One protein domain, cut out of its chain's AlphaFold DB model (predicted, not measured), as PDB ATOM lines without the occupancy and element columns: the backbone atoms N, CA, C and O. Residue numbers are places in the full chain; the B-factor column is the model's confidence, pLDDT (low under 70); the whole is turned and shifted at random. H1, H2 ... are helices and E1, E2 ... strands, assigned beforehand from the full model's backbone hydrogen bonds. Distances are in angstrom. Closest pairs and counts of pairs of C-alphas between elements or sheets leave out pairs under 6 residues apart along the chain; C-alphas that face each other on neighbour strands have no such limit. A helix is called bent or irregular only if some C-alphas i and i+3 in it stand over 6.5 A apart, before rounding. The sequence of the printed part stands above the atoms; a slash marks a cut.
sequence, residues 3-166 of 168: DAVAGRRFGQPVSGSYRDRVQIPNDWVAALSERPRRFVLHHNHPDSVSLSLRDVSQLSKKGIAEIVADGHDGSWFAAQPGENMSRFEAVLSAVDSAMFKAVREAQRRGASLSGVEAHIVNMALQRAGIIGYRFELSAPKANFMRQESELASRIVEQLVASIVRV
ATOM      1  N   ASP A   3      22.104  16.145   7.968       75.75
ATOM      2  CA  ASP A   3      22.614  15.066   8.824       75.75
ATOM      3  C   ASP A   3      23.948  15.506   9.429       75.75
ATOM      4  O   ASP A   3      24.951  15.582   8.714       75.75
ATOM      5  N   ALA A   4      23.953  15.768  10.737       74.12
ATOM      6  CA  ALA A   4      25.112  16.304  11.444       74.12
ATOM      7  C   ALA A   4      26.319  15.357  11.464       74.12
ATOM      8  O   ALA A   4      27.447  15.811  11.630       74.12
ATOM      9  N   VAL A   5      26.097  14.052  11.276       71.25
ATOM     10  CA  VAL A   5      27.154  13.031  11.314       71.25
ATOM     11  C   VAL A   5      27.685  12.742   9.916       71.25
ATOM     12  O   VAL A   5      28.889  12.611   9.720       71.25
ATOM     13  N   ALA A   6      26.794  12.630   8.927       75.69
ATOM     14  CA  ALA A   6      27.187  12.296   7.557       75.69
ATOM     15  C   ALA A   6      27.587  13.514   6.708       75.69
ATOM     16  O   ALA A   6      28.021  13.337   5.572       75.69
ATOM     17  N   GLY A   7      27.384  14.741   7.201       75.44
ATOM     18  CA  GLY A   7      27.723  15.959   6.463       75.44
ATOM     19  C   GLY A   7      26.860  16.193   5.218       75.44
ATOM     20  O   GLY A   7      27.255  16.928   4.314       75.44
ATOM     21  N   ARG A   8      25.688  15.554   5.126       77.56
ATOM     22  CA  ARG A   8      24.855  15.555   3.916       77.56
ATOM     23  C   ARG A   8      23.634  16.461   4.103       77.56
ATOM     24  O   ARG A   8      23.015  16.480   5.168       77.56
ATOM     25  N   ARG A   9      23.296  17.239   3.068       72.19
ATOM     26  CA  ARG A   9      22.145  18.162   3.046       72.19
ATOM     27  C   ARG A   9      20.960  17.531   2.322       72.19
ATOM     28  O   ARG A   9      21.136  16.871   1.299       72.19
ATOM     29  N   PHE A  10      19.760  17.773   2.841       70.69
ATOM     30  CA  PHE A  10      18.517  17.173   2.364       70.69
ATOM     31  C   PHE A  10      17.352  18.160   2.377       70.69
ATOM     32  O   PHE A  10      17.311  19.113   3.168       70.69
ATOM     33  N   GLY A  11      16.375  17.861   1.523       62.81
ATOM     34  CA  GLY A  11      15.203  18.684   1.276       62.81
ATOM     35  C   GLY A  11      15.378  19.492  -0.000       62.81
ATOM     36  O   GLY A  11      16.128  20.465  -0.022       62.81
ATOM     37  N   GLN A  12      14.696  19.069  -1.062       57.72
ATOM     38  CA  GLN A  12      14.441  19.931  -2.211       57.72
ATOM     39  C   GLN A  12      13.039  20.538  -2.067       57.72
ATOM     40  O   GLN A  12      12.168  19.898  -1.464       57.72
ATOM     41  N   PRO A  13      12.809  21.760  -2.574       58.59
ATOM     42  CA  PRO A  13      11.464  22.312  -2.669       58.59
ATOM     43  C   PRO A  13      10.573  21.339  -3.443       58.59
ATOM     44  O   PRO A  13      10.992  20.811  -4.474       58.59
ATOM     45  N   VAL A  14       9.354  21.093  -2.965       54.09
ATOM     46  CA  VAL A  14       8.402  20.282  -3.733       54.09
ATOM     47  C   VAL A  14       7.995  21.077  -4.974       54.09
ATOM     48  O   VAL A  14       7.602  22.241  -4.869       54.09
ATOM     49  N   SER A  15       8.100  20.482  -6.162       50.31
ATOM     50  CA  SER A  15       7.565  21.097  -7.377       50.31
ATOM     51  C   SER A  15       6.027  21.109  -7.321       50.31
ATOM     52  O   SER A  15       5.402  20.136  -6.910       50.31
ATOM     53  N   GLY A  16       5.398  22.228  -7.706       59.28
ATOM     54  CA  GLY A  16       3.933  22.378  -7.734       59.28
ATOM     55  C   GLY A  16       3.370  23.370  -6.708       59.28
ATOM     56  O   GLY A  16       4.042  24.323  -6.321       59.28
ATOM     57  N   SER A  17       2.114  23.174  -6.296       49.28
ATOM     58  CA  SER A  17       1.312  24.072  -5.440       49.28
ATOM     59  C   SER A  17       1.717  24.113  -3.953       49.28
ATOM     60  O   SER A  17       1.064  24.792  -3.169       49.28
ATOM     61  N   TYR A  18       2.809  23.445  -3.570       53.66
ATOM     62  CA  TYR A  18       3.328  23.364  -2.196       53.66
ATOM     63  C   TYR A  18       4.752  23.932  -2.089       53.66
ATOM     64  O   TYR A  18       5.654  23.294  -1.544       53.66
ATOM     65  N   ARG A  19       4.975  25.126  -2.656       56.44
ATOM     66  CA  ARG A  19       6.293  25.800  -2.681       56.44
ATOM     67  C   ARG A  19       6.829  26.173  -1.294       56.44
ATOM     68  O   ARG A  19       8.004  26.491  -1.161       56.44
ATOM     69  N   ASP A  20       5.969  26.141  -0.285       59.16
ATOM     70  CA  ASP A  20       6.237  26.415   1.124       59.16
ATOM     71  C   ASP A  20       6.620  25.158   1.925       59.16
ATOM     72  O   ASP A  20       6.890  25.241   3.122       59.16
ATOM     73  N   ARG A  21       6.648  23.979   1.287       65.00
ATOM     74  CA  ARG A  21       6.955  22.710   1.953       65.00
ATOM     75  C   ARG A  21       8.277  22.133   1.475       65.00
ATOM     76  O   ARG A  21       8.638  22.201   0.301       65.00
ATOM     77  N   VAL A  22       8.972  21.489   2.404       65.50
ATOM     78  CA  VAL A  22      10.122  20.634   2.117       65.50
ATOM     79  C   VAL A  22       9.680  19.196   2.334       65.50
ATOM     80  O   VAL A  22       9.345  18.809   3.455       65.50
ATOM     81  N   GLN A  23       9.653  18.403   1.265       68.38
ATOM     82  CA  GLN A  23       9.333  16.986   1.385       68.38
ATOM     83  C   GLN A  23      10.511  16.244   2.017       68.38
ATOM     84  O   GLN A  23      11.657  16.363   1.578       68.38
ATOM     85  N   ILE A  24      10.208  15.471   3.058       71.44
ATOM     86  CA  ILE A  24      11.143  14.530   3.668       71.44
ATOM     87  C   ILE A  24      10.919  13.178   2.974       71.44
ATOM     88  O   ILE A  24       9.784  12.697   2.977       71.44
ATOM     89  N   PRO A  25      11.947  12.572   2.359       73.94
ATOM     90  CA  PRO A  25      11.835  11.236   1.771       73.94
ATOM     91  C   PRO A  25      11.374  10.172   2.789       73.94
ATOM     92  O   PRO A  25      11.667  10.271   3.980       73.94
ATOM     93  N   ASN A  26      10.649   9.137   2.355       78.00
ATOM     94  CA  ASN A  26      10.075   8.137   3.275       78.00
ATOM     95  C   ASN A  26      11.137   7.330   4.042       78.00
ATOM     96  O   ASN A  26      10.962   7.041   5.225       78.00
ATOM     97  N   ASP A  27      12.262   7.017   3.403       74.88
ATOM     98  CA  ASP A  27      13.429   6.379   4.025       74.88
ATOM     99  C   ASP A  27      14.026   7.232   5.162       74.88
ATOM    100  O   ASP A  27      14.600   6.710   6.118       74.88
ATOM    101  N   TRP A  28      13.807   8.548   5.128       72.19
ATOM    102  CA  TRP A  28      14.227   9.475   6.179       72.19
ATOM    103  C   TRP A  28      13.261   9.534   7.352       72.19
ATOM    104  O   TRP A  28      13.687   9.754   8.483       72.19
ATOM    105  N   VAL A  29      11.972   9.303   7.115       77.75
ATOM    106  CA  VAL A  29      10.987   9.176   8.197       77.75
ATOM    107  C   VAL A  29      11.332   7.978   9.087       77.75
ATOM    108  O   VAL A  29      11.292   8.090  10.315       77.75
ATOM    109  N   ALA A  30      11.767   6.868   8.481       77.88
ATOM    110  CA  ALA A  30      12.316   5.729   9.217       77.88
ATOM    111  C   ALA A  30      13.597   6.122   9.978       77.88
ATOM    112  O   ALA A  30      13.681   5.937  11.195       77.88
ATOM    113  N   ALA A  31      14.546   6.787   9.308       76.81
ATOM    114  CA  ALA A  31      15.794   7.227   9.937       76.81
ATOM    115  C   ALA A  31      15.582   8.189  11.126       76.81
ATOM    116  O   ALA A  31      16.322   8.114  12.108       76.81
ATOM    117  N   LEU A  32      14.565   9.060  11.076       77.69
ATOM    118  CA  LEU A  32      14.172   9.950  12.178       77.69
ATOM    119  C   LEU A  32      13.721   9.184  13.431       77.69
ATOM    120  O   LEU A  32      13.822   9.710  14.539       77.69
ATOM    121  N   SER A  33      13.233   7.957  13.270       76.75
ATOM    122  CA  SER A  33      12.782   7.103  14.375       76.75
ATOM    123  C   SER A  33      13.915   6.220  14.922       76.75
ATOM    124  O   SER A  33      13.984   5.941  16.124       76.75
ATOM    125  N   GLU A  34      14.840   5.818  14.050       80.44
ATOM    126  CA  GLU A  34      15.935   4.894  14.364       80.44
ATOM    127  C   GLU A  34      17.183   5.585  14.926       80.44
ATOM    128  O   GLU A  34      17.882   5.012  15.762       80.44
ATOM    129  N   ARG A  35      17.475   6.816  14.490       78.69
ATOM    130  CA  ARG A  35      18.744   7.507  14.772       78.69
ATOM    131  C   ARG A  35      18.506   8.746  15.636       78.69
ATOM    132  O   ARG A  35      18.292   9.825  15.082       78.69
ATOM    133  N   PRO A  36      18.508   8.620  16.976       79.69
ATOM    134  CA  PRO A  36      18.206   9.739  17.857       79.69
ATOM    135  C   PRO A  36      19.207  10.884  17.688       79.69
ATOM    136  O   PRO A  36      20.404  10.642  17.547       79.69
ATOM    137  N   ARG A  37      18.704  12.124  17.751       78.88
ATOM    138  CA  ARG A  37      19.494  13.368  17.792       78.88
ATOM    139  C   ARG A  37      20.584  13.458  16.718       78.88
ATOM    140  O   ARG A  37      21.727  13.802  17.005       78.88
ATOM    141  N   ARG A  38      20.228  13.170  15.468       85.31
ATOM    142  CA  ARG A  38      21.170  13.180  14.339       85.31
ATOM    143  C   ARG A  38      20.943  14.325  13.358       85.31
ATOM    144  O   ARG A  38      21.875  14.753  12.680       85.31
ATOM    145  N   PHE A  39      19.711  14.804  13.255       88.56
ATOM    146  CA  PHE A  39      19.318  15.718  12.192       88.56
ATOM    147  C   PHE A  39      19.133  17.138  12.704       88.56
ATOM    148  O   PHE A  39      18.512  17.356  13.742       88.56
ATOM    149  N   VAL A  40      19.622  18.099  11.928       92.56
ATOM    150  CA  VAL A  40      19.382  19.526  12.140       92.56
ATOM    151  C   VAL A  40      18.343  19.998  11.128       92.56
ATOM    152  O   VAL A  40      18.500  19.824   9.911       92.56
ATOM    153  N   LEU A  41      17.250  20.573  11.620       92.06
ATOM    154  CA  LEU A  41      16.310  21.310  10.782       92.06
ATOM    155  C   LEU A  41      16.848  22.720  10.604       92.06
ATOM    156  O   LEU A  41      17.213  23.364  11.573       92.06
ATOM    157  N   HIS A  42      16.907  23.182   9.365       93.06
ATOM    158  CA  HIS A  42      17.349  24.531   9.051       93.06
ATOM    159  C   HIS A  42      16.374  25.125   8.050       93.06
ATOM    160  O   HIS A  42      16.125  24.501   7.008       93.06
ATOM    161  N   HIS A  43      15.798  26.272   8.393       91.44
ATOM    162  CA  HIS A  43      14.859  27.017   7.561       91.44
ATOM    163  C   HIS A  43      15.040  28.527   7.750       91.44
ATOM    164  O   HIS A  43      15.826  28.968   8.578       91.44
ATOM    165  N   ASN A  44      14.337  29.326   6.951       90.75
ATOM    166  CA  ASN A  44      14.396  30.784   7.034       90.75
ATOM    167  C   ASN A  44      13.096  31.318   7.627       90.75
ATOM    168  O   ASN A  44      12.024  30.773   7.354       90.75
ATOM    169  N   HIS A  45      13.183  32.412   8.377       90.38
ATOM    170  CA  HIS A  45      12.056  33.207   8.853       90.38
ATOM    171  C   HIS A  45      12.061  34.556   8.122       90.38
ATOM    172  O   HIS A  45      12.793  35.460   8.528       90.38
ATOM    173  N   PRO A  46      11.255  34.732   7.055       89.69
ATOM    174  CA  PRO A  46      11.241  35.976   6.282       89.69
ATOM    175  C   PRO A  46      10.919  37.213   7.126       89.69
ATOM    176  O   PRO A  46      11.554  38.254   6.971       89.69
ATOM    177  N   ASP A  47      10.013  37.066   8.095       89.75
ATOM    178  CA  ASP A  47       9.629  38.128   9.037       89.75
ATOM    179  C   ASP A  47      10.629  38.287  10.199       89.75
ATOM    180  O   ASP A  47      10.442  39.092  11.114       89.75
ATOM    181  N   SER A  48      11.708  37.498  10.188       90.88
ATOM    182  CA  SER A  48      12.789  37.490  11.182       90.88
ATOM    183  C   SER A  48      12.314  37.292  12.628       90.88
ATOM    184  O   SER A  48      12.956  37.726  13.586       90.88
ATOM    185  N   VAL A  49      11.148  36.675  12.816       92.81
ATOM    186  CA  VAL A  49      10.609  36.308  14.133       92.81
ATOM    187  C   VAL A  49      11.355  35.100  14.704       92.81
ATOM    188  O   VAL A  49      12.020  34.377  13.972       92.81
ATOM    189  N   SER A  50      11.260  34.871  16.012       96.31
ATOM    190  CA  SER A  50      11.856  33.689  16.657       96.31
ATOM    191  C   SER A  50      11.142  32.383  16.255       96.31
ATOM    192  O   SER A  50      10.121  32.417  15.570       96.31
ATOM    193  N   LEU A  51      11.669  31.231  16.689       96.94
ATOM    194  CA  LEU A  51      11.064  29.909  16.489       96.94
ATOM    195  C   LEU A  51       9.641  29.874  17.060       96.94
ATOM    196  O   LEU A  51       9.425  30.175  18.234       96.94
ATOM    197  N   SER A  52       8.664  29.495  16.244       96.00
ATOM    198  CA  SER A  52       7.292  29.285  16.703       96.00
ATOM    199  C   SER A  52       7.186  28.018  17.558       96.00
ATOM    200  O   SER A  52       8.022  27.118  17.476       96.00
ATOM    201  N   LEU A  53       6.096  27.872  18.318       96.00
ATOM    202  CA  LEU A  53       5.800  26.613  19.017       96.00
ATOM    203  C   LEU A  53       5.684  25.425  18.049       96.00
ATOM    204  O   LEU A  53       6.039  24.304  18.403       96.00
ATOM    205  N   ARG A  54       5.247  25.661  16.804       94.44
ATOM    206  CA  ARG A  54       5.203  24.623  15.766       94.44
ATOM    207  C   ARG A  54       6.604  24.206  15.325       94.44
ATOM    208  O   ARG A  54       6.821  23.010  15.125       94.44
ATOM    209  N   ASP A  55       7.537  25.149  15.223       96.00
ATOM    210  CA  ASP A  55       8.944  24.831  14.969       96.00
ATOM    211  C   ASP A  55       9.490  24.006  16.131       96.00
ATOM    212  O   ASP A  55       9.927  22.877  15.932       96.00
ATOM    213  N   VAL A  56       9.345  24.496  17.363       97.12
ATOM    214  CA  VAL A  56       9.828  23.808  18.569       97.12
ATOM    215  C   VAL A  56       9.223  22.407  18.722       97.12
ATOM    216  O   VAL A  56       9.941  21.477  19.085       97.12
ATOM    217  N   SER A  57       7.952  22.200  18.357       95.50
ATOM    218  CA  SER A  57       7.314  20.873  18.399       95.50
ATOM    219  C   SER A  57       8.044  19.822  17.558       95.50
ATOM    220  O   SER A  57       7.966  18.631  17.864       95.50
ATOM    221  N   GLN A  58       8.810  20.223  16.532       94.12
ATOM    222  CA  GLN A  58       9.591  19.274  15.737       94.12
ATOM    223  C   GLN A  58      10.705  18.607  16.559       94.12
ATOM    224  O   GLN A  58      11.115  17.503  16.207       94.12
ATOM    225  N   LEU A  59      11.144  19.212  17.672       95.06
ATOM    226  CA  LEU A  59      12.103  18.621  18.614       95.06
ATOM    227  C   LEU A  59      11.543  17.407  19.374       95.06
ATOM    228  O   LEU A  59      12.314  16.651  19.957       95.06
ATOM    229  N   SER A  60      10.222  17.185  19.357       91.75
ATOM    230  CA  SER A  60       9.614  15.959  19.904       91.75
ATOM    231  C   SER A  60       9.964  14.717  19.075       91.75
ATOM    232  O   SER A  60       9.910  13.587  19.563       91.75
ATOM    233  N   LYS A  61      10.365  14.913  17.811       90.25
ATOM    234  CA  LYS A  61      10.817  13.835  16.937       90.25
ATOM    235  C   LYS A  61      12.195  13.377  17.392       90.25
ATOM    236  O   LYS A  61      13.164  14.126  17.312       90.25
ATOM    237  N   LYS A  62      12.293  12.104  17.778       88.06
ATOM    238  CA  LYS A  62      13.503  11.468  18.324       88.06
ATOM    239  C   LYS A  62      14.786  11.779  17.538       88.06
ATOM    240  O   LYS A  62      15.839  11.975  18.141       88.06
ATOM    241  N   GLY A  63      14.715  11.812  16.208       88.69
ATOM    242  CA  GLY A  63      15.871  12.034  15.342       88.69
ATOM    243  C   GLY A  63      16.337  13.483  15.211       88.69
ATOM    244  O   GLY A  63      17.450  13.699  14.731       88.69
ATOM    245  N   ILE A  64      15.544  14.469  15.633       92.94
ATOM    246  CA  ILE A  64      15.922  15.881  15.528       92.94
ATOM    247  C   ILE A  64      16.815  16.258  16.711       92.94
ATOM    248  O   ILE A  64      16.432  16.139  17.872       92.94
ATOM    249  N   ALA A  65      18.035  16.685  16.401       95.06
ATOM    250  CA  ALA A  65      19.003  17.195  17.366       95.06
ATOM    251  C   ALA A  65      18.768  18.676  17.661       95.06
ATOM    252  O   ALA A  65      18.885  19.111  18.801       95.06
ATOM    253  N   GLU A  66      18.461  19.441  16.615       96.56
ATOM    254  CA  GLU A  66      18.403  20.893  16.667       96.56
ATOM    255  C   GLU A  66      17.535  21.441  15.534       96.56
ATOM    256  O   GLU A  66      17.376  20.820  14.477       96.56
ATOM    257  N   ILE A  67      16.984  22.625  15.763       97.12
ATOM    258  CA  ILE A  67      16.302  23.442  14.767       97.12
ATOM    259  C   ILE A  67      16.991  24.784  14.733       97.12
ATOM    260  O   ILE A  67      17.293  25.340  15.784       97.12
ATOM    261  N   VAL A  68      17.197  25.293  13.531       97.00
ATOM    262  CA  VAL A  68      17.880  26.536  13.239       97.00
ATOM    263  C   VAL A  68      17.022  27.364  12.290       97.00
ATOM    264  O   VAL A  68      16.547  26.844  11.279       97.00
ATOM    265  N   ALA A  69      16.848  28.645  12.599       96.19
ATOM    266  CA  ALA A  69      16.157  29.603  11.752       96.19
ATOM    267  C   ALA A  69      16.987  30.873  11.537       96.19
ATOM    268  O   ALA A  69      17.370  31.526  12.508       96.19
ATOM    269  N   ASP A  70      17.203  31.234  10.270       95.81
ATOM    270  CA  ASP A  70      17.807  32.512   9.871       95.81
ATOM    271  C   ASP A  70      16.721  33.546   9.546       95.81
ATOM    272  O   ASP A  70      15.820  33.297   8.740       95.81
ATOM    273  N   GLY A  71      16.817  34.723  10.154       93.69
ATOM    274  CA  GLY A  71      16.040  35.905   9.806       93.69
ATOM    275  C   GLY A  71      16.661  36.670   8.637       93.69
ATOM    276  O   GLY A  71      17.880  36.739   8.492       93.69
ATOM    277  N   HIS A  72      15.829  37.305   7.814       94.00
ATOM    278  CA  HIS A  72      16.304  38.196   6.746       94.00
ATOM    279  C   HIS A  72      16.984  39.469   7.276       94.00
ATOM    280  O   HIS A  72      17.744  40.104   6.549       94.00
ATOM    281  N   ASP A  73      16.729  39.843   8.531       93.75
ATOM    282  CA  ASP A  73      17.367  40.981   9.198       93.75
ATOM    283  C   ASP A  73      18.735  40.647   9.828       93.75
ATOM    284  O   ASP A  73      19.316  41.490  10.514       93.75
ATOM    285  N   GLY A  74      19.238  39.425   9.617       93.88
ATOM    286  CA  GLY A  74      20.482  38.924  10.201       93.88
ATOM    287  C   GLY A  74      20.329  38.317  11.597       93.88
ATOM    288  O   GLY A  74      21.322  37.870  12.163       93.88
ATOM    289  N   SER A  75      19.119  38.276  12.163       95.50
ATOM    290  CA  SER A  75      18.871  37.511  13.390       95.50
ATOM    291  C   SER A  75      18.973  36.012  13.127       95.50
ATOM    292  O   SER A  75      18.629  35.535  12.049       95.50
ATOM    293  N   TRP A  76      19.352  35.253  14.142       97.19
ATOM    294  CA  TRP A  76      19.435  33.801  14.104       97.19
ATOM    295  C   TRP A  76      18.842  33.202  15.373       97.19
ATOM    296  O   TRP A  76      19.001  33.748  16.467       97.19
ATOM    297  N   PHE A  77      18.177  32.060  15.240       98.12
ATOM    298  CA  PHE A  77      17.552  31.351  16.351       98.12
ATOM    299  C   PHE A  77      17.844  29.862  16.250       98.12
ATOM    300  O   PHE A  77      17.716  29.275  15.178       98.12
ATOM    301  N   ALA A  78      18.151  29.225  17.375       98.31
ATOM    302  CA  ALA A  78      18.253  27.780  17.447       98.31
ATOM    303  C   ALA A  78      17.650  27.208  18.718       98.31
ATOM    304  O   ALA A  78      17.719  27.815  19.788       98.31
ATOM    305  N   ALA A  79      17.099  26.005  18.599       98.56
ATOM    306  CA  ALA A  79      16.595  25.241  19.723       98.56
ATOM    307  C   ALA A  79      17.001  23.768  19.635       98.56
ATOM    308  O   ALA A  79      16.956  23.166  18.567       98.56
ATOM    309  N   GLN A  80      17.329  23.182  20.783       98.12
ATOM    310  CA  GLN A  80      17.602  21.757  20.976       98.12
ATOM    311  C   GLN A  80      16.707  21.190  22.091       98.12
ATOM    312  O   GLN A  80      16.249  21.961  22.943       98.12
ATOM    313  N   PRO A  81      16.449  19.869  22.141       97.69
ATOM    314  CA  PRO A  81      15.649  19.273  23.206       97.69
ATOM    315  C   PRO A  81      16.298  19.509  24.575       97.69
ATOM    316  O   PRO A  81      17.478  19.204  24.761       97.69
ATOM    317  N   GLY A  82      15.534  20.035  25.530       96.75
ATOM    318  CA  GLY A  82      15.945  20.134  26.929       96.75
ATOM    319  C   GLY A  82      15.676  18.839  27.696       96.75
ATOM    320  O   GLY A  82      15.127  17.872  27.158       96.75
ATOM    321  N   GLU A  83      16.039  18.822  28.976       95.62
ATOM    322  CA  GLU A  83      15.813  17.678  29.874       95.62
ATOM    323  C   GLU A  83      14.321  17.354  30.032       95.62
ATOM    324  O   GLU A  83      13.936  16.191  30.117       95.62
ATOM    325  N   ASN A  84      13.472  18.384  29.987       95.88
ATOM    326  CA  ASN A  84      12.030  18.278  30.187       95.88
ATOM    327  C   ASN A  84      11.229  18.283  28.873       95.88
ATOM    328  O   ASN A  84      10.022  18.529  28.898       95.88
ATOM    329  N   MET A  85      11.859  18.019  27.720       95.12
ATOM    330  CA  MET A  85      11.191  18.085  26.407       95.12
ATOM    331  C   MET A  85       9.956  17.169  26.307       95.12
ATOM    332  O   MET A  85       8.995  17.498  25.616       95.12
ATOM    333  N   SER A  86       9.927  16.051  27.038       94.50
ATOM    334  CA  SER A  86       8.759  15.156  27.109       94.50
ATOM    335  C   SER A  86       7.490  15.838  27.639       94.50
ATOM    336  O   SER A  86       6.387  15.381  27.353       94.50
ATOM    337  N   ARG A  87       7.631  16.949  28.376       95.06
ATOM    338  CA  ARG A  87       6.520  17.739  28.925       95.06
ATOM    339  C   ARG A  87       6.014  18.815  27.961       95.06
ATOM    340  O   ARG A  87       5.044  19.487  28.297       95.06
ATOM    341  N   PHE A  88       6.646  18.997  26.797       95.75
ATOM    342  CA  PHE A  88       6.349  20.096  25.871       95.75
ATOM    343  C   PHE A  88       4.855  20.193  25.529       95.75
ATOM    344  O   PHE A  88       4.252  21.241  25.737       95.75
ATOM    345  N   GLU A  89       4.235  19.087  25.113       94.69
ATOM    346  CA  GLU A  89       2.807  19.062  24.758       94.69
ATOM    347  C   GLU A  89       1.899  19.421  25.942       94.69
ATOM    348  O   GLU A  89       0.943  20.181  25.795       94.69
ATOM    349  N   ALA A  90       2.230  18.942  27.145       94.56
ATOM    350  CA  ALA A  90       1.446  19.223  28.346       94.56
ATOM    351  C   ALA A  90       1.457  20.716  28.715       94.56
ATOM    352  O   ALA A  90       0.491  21.220  29.290       94.56
ATOM    353  N   VAL A  91       2.532  21.442  28.385       95.69
ATOM    354  CA  VAL A  91       2.696  22.848  28.780       95.69
ATOM    355  C   VAL A  91       2.156  23.842  27.748       95.69
ATOM    356  O   VAL A  91       1.982  25.008  28.100       95.69
ATOM    357  N   LEU A  92       1.829  23.409  26.522       93.94
ATOM    358  CA  LEU A  92       1.362  24.295  25.441       93.94
ATOM    359  C   LEU A  92       0.151  25.138  25.852       93.94
ATOM    360  O   LEU A  92       0.180  26.362  25.748       93.94
ATOM    361  N   SER A  93      -0.881  24.502  26.410       92.06
ATOM    362  CA  SER A  93      -2.101  25.208  26.831       92.06
ATOM    363  C   SER A  93      -1.832  26.243  27.935       92.06
ATOM    364  O   SER A  93      -2.429  27.325  27.948       92.06
ATOM    365  N   ALA A  94      -0.903  25.939  28.849       94.06
ATOM    366  CA  ALA A  94      -0.508  26.858  29.912       94.06
ATOM    367  C   ALA A  94       0.281  28.054  29.361       94.06
ATOM    368  O   ALA A  94       0.029  29.186  29.781       94.06
ATOM    369  N   VAL A  95       1.185  27.813  28.406       95.06
ATOM    370  CA  VAL A  95       1.943  28.859  27.704       95.06
ATOM    371  C   VAL A  95       1.001  29.788  26.946       95.06
ATOM    372  O   VAL A  95       1.057  30.995  27.173       95.06
ATOM    373  N   ASP A  96       0.088  29.253  26.133       93.44
ATOM    374  CA  ASP A  96      -0.863  30.059  25.355       93.44
ATOM    375  C   ASP A  96      -1.746  30.922  26.265       93.44
ATOM    376  O   ASP A  96      -1.887  32.132  26.065       93.44
ATOM    377  N   SER A  97      -2.293  30.321  27.327       93.38
ATOM    378  CA  SER A  97      -3.148  31.024  28.290       93.38
ATOM    379  C   SER A  97      -2.406  32.142  29.025       93.38
ATOM    380  O   SER A  97      -2.966  33.217  29.264       93.38
ATOM    381  N   ALA A  98      -1.155  31.899  29.420       94.25
ATOM    382  CA  ALA A  98      -0.326  32.884  30.104       94.25
ATOM    383  C   ALA A  98       0.135  33.996  29.150       94.25
ATOM    384  O   ALA A  98       0.046  35.171  29.507       94.25
ATOM    385  N   MET A  99       0.525  33.653  27.920       94.81
ATOM    386  CA  MET A  99       0.918  34.627  26.903       94.81
ATOM    387  C   MET A  99      -0.250  35.543  26.534       94.81
ATOM    388  O   MET A  99      -0.092  36.760  26.481       94.81
ATOM    389  N   PHE A 100      -1.457  34.995  26.378       94.25
ATOM    390  CA  PHE A 100      -2.659  35.790  26.131       94.25
ATOM    391  C   PHE A 100      -2.925  36.820  27.239       94.25
ATOM    392  O   PHE A 100      -3.248  37.980  26.961       94.25
ATOM    393  N   LYS A 101      -2.761  36.425  28.510       94.38
ATOM    394  CA  LYS A 101      -2.883  37.346  29.653       94.38
ATOM    395  C   LYS A 101      -1.800  38.425  29.621       94.38
ATOM    396  O   LYS A 101      -2.126  39.596  29.815       94.38
ATOM    397  N   ALA A 102      -0.557  38.045  29.323       92.81
ATOM    398  CA  ALA A 102       0.574  38.962  29.223       92.81
ATOM    399  C   ALA A 102       0.386  40.006  28.109       92.81
ATOM    400  O   ALA A 102       0.562  41.197  28.357       92.81
ATOM    401  N   VAL A 103      -0.060  39.592  26.916       93.12
ATOM    402  CA  VAL A 103      -0.376  40.508  25.803       93.12
ATOM    403  C   VAL A 103      -1.456  41.508  26.213       93.12
ATOM    404  O   VAL A 103      -1.280  42.713  26.037       93.12
ATOM    405  N   ARG A 104      -2.552  41.039  26.826       94.12
ATOM    406  CA  ARG A 104      -3.628  41.929  27.303       94.12
ATOM    407  C   ARG A 104      -3.163  42.898  28.387       94.12
ATOM    408  O   ARG A 104      -3.701  43.996  28.512       94.12
ATOM    409  N   GLU A 105      -2.228  42.492  29.235       92.50
ATOM    410  CA  GLU A 105      -1.647  43.376  30.242       92.50
ATOM    411  C   GLU A 105      -0.724  44.427  29.621       92.50
ATOM    412  O   GLU A 105      -0.865  45.604  29.951       92.50
ATOM    413  N   ALA A 106       0.154  44.032  28.695       91.12
ATOM    414  CA  ALA A 106       1.019  44.953  27.961       91.12
ATOM    415  C   ALA A 106       0.190  46.017  27.225       91.12
ATOM    416  O   ALA A 106       0.418  47.212  27.414       91.12
ATOM    417  N   GLN A 107      -0.859  45.597  26.509       93.00
ATOM    418  CA  GLN A 107      -1.769  46.500  25.797       93.00
ATOM    419  C   GLN A 107      -2.452  47.511  26.728       93.00
ATOM    420  O   GLN A 107      -2.516  48.695  26.408       93.00
ATOM    421  N   ARG A 108      -2.914  47.084  27.914       93.75
ATOM    422  CA  ARG A 108      -3.507  47.995  28.916       93.75
ATOM    423  C   ARG A 108      -2.522  49.044  29.437       93.75
ATOM    424  O   ARG A 108      -2.957  50.076  29.935       93.75
ATOM    425  N   ARG A 109      -1.220  48.782  29.335       89.94
ATOM    426  CA  ARG A 109      -0.138  49.699  29.720       89.94
ATOM    427  C   ARG A 109       0.400  50.513  28.535       89.94
ATOM    428  O   ARG A 109       1.386  51.218  28.704       89.94
ATOM    429  N   GLY A 110      -0.216  50.407  27.354       91.44
ATOM    430  CA  GLY A 110       0.243  51.083  26.138       91.44
ATOM    431  C   GLY A 110       1.486  50.457  25.494       91.44
ATOM    432  O   GLY A 110       2.072  51.071  24.610       91.44
ATOM    433  N   ALA A 111       1.883  49.253  25.914       89.38
ATOM    434  CA  ALA A 111       3.006  48.514  25.346       89.38
ATOM    435  C   ALA A 111       2.529  47.470  24.323       89.38
ATOM    436  O   ALA A 111       1.412  46.949  24.406       89.38
ATOM    437  N   SER A 112       3.398  47.127  23.371       88.94
ATOM    438  CA  SER A 112       3.156  46.088  22.365       88.94
ATOM    439  C   SER A 112       4.240  45.019  22.444       88.94
ATOM    440  O   SER A 112       5.418  45.338  22.544       88.94
ATOM    441  N   LEU A 113       3.835  43.750  22.369       88.44
ATOM    442  CA  LEU A 113       4.752  42.604  22.311       88.44
ATOM    443  C   LEU A 113       4.928  42.065  20.885       88.44
ATOM    444  O   LEU A 113       5.584  41.041  20.708       88.44
ATOM    445  N   SER A 114       4.344  42.748  19.894       87.12
ATOM    446  CA  SER A 114       4.321  42.311  18.498       87.12
ATOM    447  C   SER A 114       5.724  42.043  17.961       87.12
ATOM    448  O   SER A 114       6.586  42.923  17.978       87.12
ATOM    449  N   GLY A 115       5.948  40.825  17.473       86.44
ATOM    450  CA  GLY A 115       7.198  40.403  16.843       86.44
ATOM    451  C   GLY A 115       8.247  39.851  17.810       86.44
ATOM    452  O   GLY A 115       9.310  39.411  17.355       86.44
ATOM    453  N   VAL A 116       7.965  39.828  19.119       90.94
ATOM    454  CA  VAL A 116       8.843  39.233  20.145       90.94
ATOM    455  C   VAL A 116       8.152  38.169  20.996       90.94
ATOM    456  O   VAL A 116       8.801  37.563  21.848       90.94
ATOM    457  N   GLU A 117       6.873  37.871  20.758       93.88
ATOM    458  CA  GLU A 117       6.113  36.895  21.549       93.88
ATOM    459  C   GLU A 117       6.767  35.515  21.514       93.88
ATOM    460  O   GLU A 117       7.035  34.923  22.560       93.88
ATOM    461  N   ALA A 118       7.108  35.035  20.315       95.88
ATOM    462  CA  ALA A 118       7.798  33.760  20.138       95.88
ATOM    463  C   ALA A 118       9.150  33.736  20.870       95.88
ATOM    464  O   ALA A 118       9.515  32.738  21.487       95.88
ATOM    465  N   HIS A 119       9.874  34.859  20.871       96.25
ATOM    466  CA  HIS A 119      11.156  34.972  21.562       96.25
ATOM    467  C   HIS A 119      10.985  34.874  23.087       96.25
ATOM    468  O   HIS A 119      11.702  34.120  23.742       96.25
ATOM    469  N   ILE A 120       9.995  35.578  23.643       96.25
ATOM    470  CA  ILE A 120       9.633  35.530  25.067       96.25
ATOM    471  C   ILE A 120       9.223  34.111  25.483       96.25
ATOM    472  O   ILE A 120       9.687  33.609  26.510       96.25
ATOM    473  N   VAL A 121       8.409  33.440  24.666       97.94
ATOM    474  CA  VAL A 121       8.000  32.049  24.901       97.94
ATOM    475  C   VAL A 121       9.208  31.111  24.905       97.94
ATOM    476  O   VAL A 121       9.356  30.324  25.838       97.94
ATOM    477  N   ASN A 122      10.115  31.224  23.932       98.38
ATOM    478  CA  ASN A 122      11.310  30.376  23.871       98.38
ATOM    479  C   ASN A 122      12.252  30.594  25.062       98.38
ATOM    480  O   ASN A 122      12.779  29.623  25.606       98.38
ATOM    481  N   MET A 123      12.402  31.836  25.538       98.00
ATOM    482  CA  MET A 123      13.136  32.115  26.779       98.00
ATOM    483  C   MET A 123      12.486  31.447  28.000       98.00
ATOM    484  O   MET A 123      13.190  30.891  28.845       98.00
ATOM    485  N   ALA A 124      11.153  31.465  28.097       98.12
ATOM    486  CA  ALA A 124      10.438  30.812  29.193       98.12
ATOM    487  C   ALA A 124      10.559  29.280  29.138       98.12
ATOM    488  O   ALA A 124      10.839  28.647  30.157       98.12
ATOM    489  N   LEU A 125      10.424  28.684  27.949       98.25
ATOM    490  CA  LEU A 125      10.634  27.250  27.736       98.25
ATOM    491  C   LEU A 125      12.065  26.830  28.094       98.25
ATOM    492  O   LEU A 125      12.254  25.787  28.723       98.25
ATOM    493  N   GLN A 126      13.063  27.651  27.750       98.12
ATOM    494  CA  GLN A 126      14.455  27.405  28.123       98.12
ATOM    495  C   GLN A 126      14.661  27.432  29.632       98.12
ATOM    496  O   GLN A 126      15.261  26.515  30.188       98.12
ATOM    497  N   ARG A 127      14.145  28.458  30.314       97.94
ATOM    498  CA  ARG A 127      14.258  28.561  31.777       97.94
ATOM    499  C   ARG A 127      13.538  27.436  32.514       97.94
ATOM    500  O   ARG A 127      13.973  27.045  33.588       97.94
ATOM    501  N   ALA A 128      12.479  26.884  31.927       97.06
ATOM    502  CA  ALA A 128      11.803  25.692  32.437       97.06
ATOM    503  C   ALA A 128      12.509  24.363  32.068       97.06
ATOM    504  O   ALA A 128      12.023  23.283  32.414       97.06
ATOM    505  N   GLY A 129      13.637  24.416  31.348       97.44
ATOM    506  CA  GLY A 129      14.399  23.242  30.917       97.44
ATOM    507  C   GLY A 129      13.713  22.404  29.833       97.44
ATOM    508  O   GLY A 129      14.095  21.254  29.622       97.44
ATOM    509  N   ILE A 130      12.687  22.939  29.160       97.69
ATOM    510  CA  ILE A 130      11.959  22.237  28.089       97.69
ATOM    511  C   ILE A 130      12.818  22.174  26.821       97.69
ATOM    512  O   ILE A 130      12.884  21.136  26.167       97.69
ATOM    513  N   ILE A 131      13.522  23.266  26.511       98.44
ATOM    514  CA  ILE A 131      14.444  23.378  25.374       98.44
ATOM    515  C   ILE A 131      15.775  23.990  25.812       98.44
ATOM    516  O   ILE A 131      15.831  24.751  26.772       98.44
ATOM    517  N   GLY A 132      16.852  23.714  25.087       98.31
ATOM    518  CA  GLY A 132      17.990  24.630  25.036       98.31
ATOM    519  C   GLY A 132      17.740  25.623  23.911       98.31
ATOM    520  O   GLY A 132      17.491  25.184  22.796       98.31
ATOM    521  N   TYR A 133      17.795  26.925  24.175       98.50
ATOM    522  CA  TYR A 133      17.537  27.956  23.171       98.50
ATOM    523  C   TYR A 133      18.727  28.916  23.076       98.50
ATOM    524  O   TYR A 133      19.356  29.267  24.076       98.50
ATOM    525  N   ARG A 134      19.103  29.262  21.846       98.19
ATOM    526  CA  ARG A 134      20.208  30.170  21.518       98.19
ATOM    527  C   ARG A 134      19.745  31.118  20.429       98.19
ATOM    528  O   ARG A 134      18.906  30.756  19.608       98.19
ATOM    529  N   PHE A 135      20.282  32.327  20.427       97.81
ATOM    530  CA  PHE A 135      19.907  33.321  19.439       97.81
ATOM    531  C   PHE A 135      20.972  34.400  19.294       97.81
ATOM    532  O   PHE A 135      21.731  34.673  20.223       97.81
ATOM    533  N   GLU A 136      20.940  35.054  18.144       97.38
ATOM    534  CA  GLU A 136      21.583  36.333  17.883       97.38
ATOM    535  C   GLU A 136      20.518  37.255  17.284       97.38
ATOM    536  O   GLU A 136      19.769  36.849  16.400       97.38
ATOM    537  N   LEU A 137      20.370  38.468  17.814       94.56
ATOM    538  CA  LEU A 137      19.374  39.420  17.322       94.56
ATOM    539  C   LEU A 137      20.053  40.475  16.462       94.56
ATOM    540  O   LEU A 137      21.105  40.997  16.836       94.56
ATOM    541  N   SER A 138      19.384  40.878  15.385       94.00
ATOM    542  CA  SER A 138      19.731  42.096  14.661       94.00
ATOM    543  C   SER A 138      19.776  43.301  15.613       94.00
ATOM    544  O   SER A 138      19.059  43.359  16.620       94.00
ATOM    545  N   ALA A 139      20.606  44.301  15.307       93.94
ATOM    546  CA  ALA A 139      20.758  45.477  16.168       93.94
ATOM    547  C   ALA A 139      19.419  46.185  16.496       93.94
ATOM    548  O   ALA A 139      19.215  46.527  17.668       93.94
ATOM    549  N   PRO A 140      18.471  46.363  15.545       89.75
ATOM    550  CA  PRO A 140      17.147  46.907  15.851       89.75
ATOM    551  C   PRO A 140      16.363  46.067  16.869       89.75
ATOM    552  O   PRO A 140      15.843  46.619  17.840       89.75
ATOM    553  N   LYS A 141      16.327  44.735  16.712       88.44
ATOM    554  CA  LYS A 141      15.635  43.839  17.656       88.44
ATOM    555  C   LYS A 141      16.311  43.816  19.021       88.44
ATOM    556  O   LYS A 141      15.626  43.842  20.040       88.44
ATOM    557  N   ALA A 142      17.641  43.826  19.059       91.19
ATOM    558  CA  ALA A 142      18.393  43.899  20.306       91.19
ATOM    559  C   ALA A 142      18.111  45.208  21.070       91.19
ATOM    560  O   ALA A 142      17.960  45.184  22.289       91.19
ATOM    561  N   ASN A 143      18.004  46.343  20.367       90.25
ATOM    562  CA  ASN A 143      17.612  47.629  20.958       90.25
ATOM    563  C   ASN A 143      16.195  47.584  21.535       90.25
ATOM    564  O   ASN A 143      16.003  47.973  22.686       90.25
ATOM    565  N   PHE A 144      15.234  47.068  20.766       87.31
ATOM    566  CA  PHE A 144      13.853  46.908  21.221       87.31
ATOM    567  C   PHE A 144      13.774  46.036  22.484       87.31
ATOM    568  O   PHE A 144      13.217  46.448  23.496       87.31
ATOM    569  N   MET A 145      14.433  44.871  22.478       87.56
ATOM    570  CA  MET A 145      14.468  43.972  23.639       87.56
ATOM    571  C   MET A 145      15.131  44.601  24.868       87.56
ATOM    572  O   MET A 145      14.743  44.287  25.991       87.56
ATOM    573  N   ARG A 146      16.116  45.492  24.688       89.12
ATOM    574  CA  ARG A 146      16.716  46.245  25.800       89.12
ATOM    575  C   ARG A 146      15.742  47.254  26.401       89.12
ATOM    576  O   ARG A 146      15.639  47.317  27.624       89.12
ATOM    577  N   GLN A 147      15.036  48.011  25.560       86.56
ATOM    578  CA  GLN A 147      14.040  48.997  25.998       86.56
ATOM    579  C   GLN A 147      12.887  48.328  26.757       86.56
ATOM    580  O   GLN A 147      12.475  48.812  27.804       86.56
ATOM    581  N   GLU A 148      12.453  47.158  26.288       86.19
ATOM    582  CA  GLU A 148      11.354  46.389  26.883       86.19
ATOM    583  C   GLU A 148      11.819  45.341  27.913       86.19
ATOM    584  O   GLU A 148      11.034  44.494  28.345       86.19
ATOM    585  N   SER A 149      13.094  45.365  28.318       87.31
ATOM    586  CA  SER A 149      13.727  44.270  29.073       87.31
ATOM    587  C   SER A 149      13.030  43.944  30.397       87.31
ATOM    588  O   SER A 149      12.878  42.767  30.734       87.31
ATOM    589  N   GLU A 150      12.542  44.949  31.129       89.50
ATOM    590  CA  GLU A 150      11.801  44.744  32.381       89.50
ATOM    591  C   GLU A 150      10.429  44.099  32.155       89.50
ATOM    592  O   GLU A 150      10.006  43.216  32.909       89.50
ATOM    593  N   LEU A 151       9.699  44.530  31.120       90.56
ATOM    594  CA  LEU A 151       8.412  43.939  30.764       90.56
ATOM    595  C   LEU A 151       8.608  42.505  30.269       90.56
ATOM    596  O   LEU A 151       7.967  41.594  30.795       90.56
ATOM    597  N   ALA A 152       9.539  42.296  29.339       91.50
ATOM    598  CA  ALA A 152       9.881  40.983  28.812       91.50
ATOM    599  C   ALA A 152      10.298  40.021  29.934       91.50
ATOM    600  O   ALA A 152       9.762  38.919  30.018       91.50
ATOM    601  N   SER A 153      11.171  40.455  30.851       93.56
ATOM    602  CA  SER A 153      11.615  39.631  31.983       93.56
ATOM    603  C   SER A 153      10.450  39.218  32.878       93.56
ATOM    604  O   SER A 153      10.314  38.039  33.194       93.56
ATOM    605  N   ARG A 154       9.551  40.148  33.231       93.50
ATOM    606  CA  ARG A 154       8.356  39.815  34.029       93.50
ATOM    607  C   ARG A 154       7.458  38.798  33.335       93.50
ATOM    608  O   ARG A 154       6.962  37.887  33.992       93.50
ATOM    609  N   ILE A 155       7.250  38.938  32.027       95.06
ATOM    610  CA  ILE A 155       6.420  38.003  31.260       95.06
ATOM    611  C   ILE A 155       7.078  36.622  31.211       95.06
ATOM    612  O   ILE A 155       6.397  35.619  31.423       95.06
ATOM    613  N   VAL A 156       8.398  36.557  31.006       96.69
ATOM    614  CA  VAL A 156       9.153  35.299  31.070       96.69
ATOM    615  C   VAL A 156       8.952  34.619  32.425       96.69
ATOM    616  O   VAL A 156       8.615  33.439  32.450       96.69
ATOM    617  N   GLU A 157       9.079  35.338  33.543       95.88
ATOM    618  CA  GLU A 157       8.861  34.754  34.877       95.88
ATOM    619  C   GLU A 157       7.428  34.230  35.066       95.88
ATOM    620  O   GLU A 157       7.218  33.136  35.592       95.88
ATOM    621  N   GLN A 158       6.421  34.974  34.596       94.50
ATOM    622  CA  GLN A 158       5.021  34.537  34.651       94.50
ATOM    623  C   GLN A 158       4.776  33.266  33.824       94.50
ATOM    624  O   GLN A 158       4.048  32.364  34.260       94.50
ATOM    625  N   LEU A 159       5.388  33.178  32.640       96.19
ATOM    626  CA  LEU A 159       5.318  32.002  31.777       96.19
ATOM    627  C   LEU A 159       6.012  30.805  32.429       96.19
ATOM    628  O   LEU A 159       5.410  29.736  32.510       96.19
ATOM    629  N   VAL A 160       7.223  30.984  32.967       97.19
ATOM    630  CA  VAL A 160       7.956  29.934  33.694       97.19
ATOM    631  C   VAL A 160       7.124  29.414  34.865       97.19
ATOM    632  O   VAL A 160       6.936  28.205  34.991       97.19
ATOM    633  N   ALA A 161       6.545  30.304  35.674       95.75
ATOM    634  CA  ALA A 161       5.677  29.911  36.783       95.75
ATOM    635  C   ALA A 161       4.454  29.106  36.312       95.75
ATOM    636  O   ALA A 161       4.037  28.161  36.984       95.75
ATOM    637  N   SER A 162       3.885  29.456  35.156       95.75
ATOM    638  CA  SER A 162       2.762  28.725  34.556       95.75
ATOM    639  C   SER A 162       3.182  27.337  34.066       95.75
ATOM    640  O   SER A 162       2.499  26.362  34.366       95.75
ATOM    641  N   ILE A 163       4.332  27.233  33.396       95.50
ATOM    642  CA  ILE A 163       4.903  25.972  32.897       95.50
ATOM    643  C   ILE A 163       5.215  25.016  34.055       95.50
ATOM    644  O   ILE A 163       4.828  23.849  34.028       95.50
ATOM    645  N   VAL A 164       5.879  25.507  35.107       94.31
ATOM    646  CA  VAL A 164       6.295  24.682  36.255       94.31
ATOM    647  C   VAL A 164       5.093  24.107  37.014       94.31
ATOM    648  O   VAL A 164       5.179  22.997  37.536       94.31
ATOM    649  N   ARG A 165       3.955  24.815  37.041       94.88
ATOM    650  CA  ARG A 165       2.722  24.356  37.709       94.88
ATOM    651  C   ARG A 165       2.014  23.208  36.997       94.88
ATOM    652  O   ARG A 165       1.212  22.529  37.640       94.88
ATOM    653  N   VAL A 166       2.280  22.984  35.711       93.19
ATOM    654  CA  VAL A 166       1.699  21.857  34.976       93.19
ATOM    655  C   VAL A 166       2.338  20.565  35.482       93.19
ATOM    656  O   VAL A 166       3.462  20.222  35.110       93.19
TER     657      VAL A 166
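AT A GLANCE: This is residues 3 to 166 of the 168 residues of an uncharacterized protein of Allochromatium palmeri (UniProt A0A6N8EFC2). A twisted four-stranded sheet has H2 and H4 packed over one face; H6 packs on H4, and the long H3 packs on H6, beyond the E4 edge. At the E1 end lie H1 and the unnamed stretch of residues 3 to 25. The printed part has 164 residues, with six helices and four strands in the order H1 E1 H2 E2 E3 H3 H4 E4 H5 H6. The mixed sheet runs E1 E2 E3 E4, and the class is mixed, helices and strands. The whole is compact, radius of gyration of the C-alphas 16.9 A, spanning 52 by 34 by 29 A.

HOW THE PARTS SIT: Past H1, residues 26 to 34, only just not on the sheet with 4 pairs of C-alphas within 10 A, find E1, residues 39 to 45, H2, residues 53 to 60, and E2, residues 64 to 71. They form a strand-helix-strand unit, two parallel neighbours with a helix between, its crossover right-handed; N 41 and O 66, 2.9 A apart, are within hydrogen-bond range. H2 lies over E2 at a height over the sheet of 8.4 A, closest C-alphas Leu 59 and Glu 66, 7.0 A. E2 and E3, residues 76 to 81, are an antiparallel hairpin, N 67 to O 79 2.9 A. H3, residues 85 to 108, is the hub; its residues 85 to 88 alone touch H2, closest C-alphas Met 85 and Ser 60, 7.0 A. H4, residues 117 to 127, is on the same face as H2, making two layers, a sheet with helices on one face; H3 and H4 only just touch, with 3 pairs within 8 A, closest C-alphas Val 95 and Val 121, 7.4 A. H4 lies over E4, residues 131 to 136, antiparallel to E3, N 78 to O 134 2.8 A. H5, residues 139 to 147, is close to but not clearly touching H6, residues 149 to 165, at 77 degrees, about perpendicular. H6 touches H3 at a steep tilt of 41 degrees, Val 91 and Ile 163 5.6 A, and H4 at 56 degrees, Ala 124 and Val 156 5.0 A, both closest C-alphas; helix packing is mostly crossed. Every O i to N i+4 pair is within range in H4, H5 and H6, against 4 of 5 in H1, 16 of 20 in H3 and 1 of 4 in H2, where 4 of 5 O i to N i+3 pairs are.

IN THESE COORDINATES: Find C-alpha 26 at (10.075, 8.137, 3.275), where H1 begins. E2 is 20.8 A long. H3, 33.4 A, is irregular, C-alphas 86 and 89 being 7.5 A apart, with a kink of 56 degrees near residue 92. H6, 24.3 A, ends at C-alpha 165, (2.722, 24.356, 37.709).

THE WHOLE: The C-alphas farthest apart, Asp 27 and Arg 109, are 52.2 A apart. The printed part has no cut and no long link. Residues 11 to 23 have pLDDT under 70.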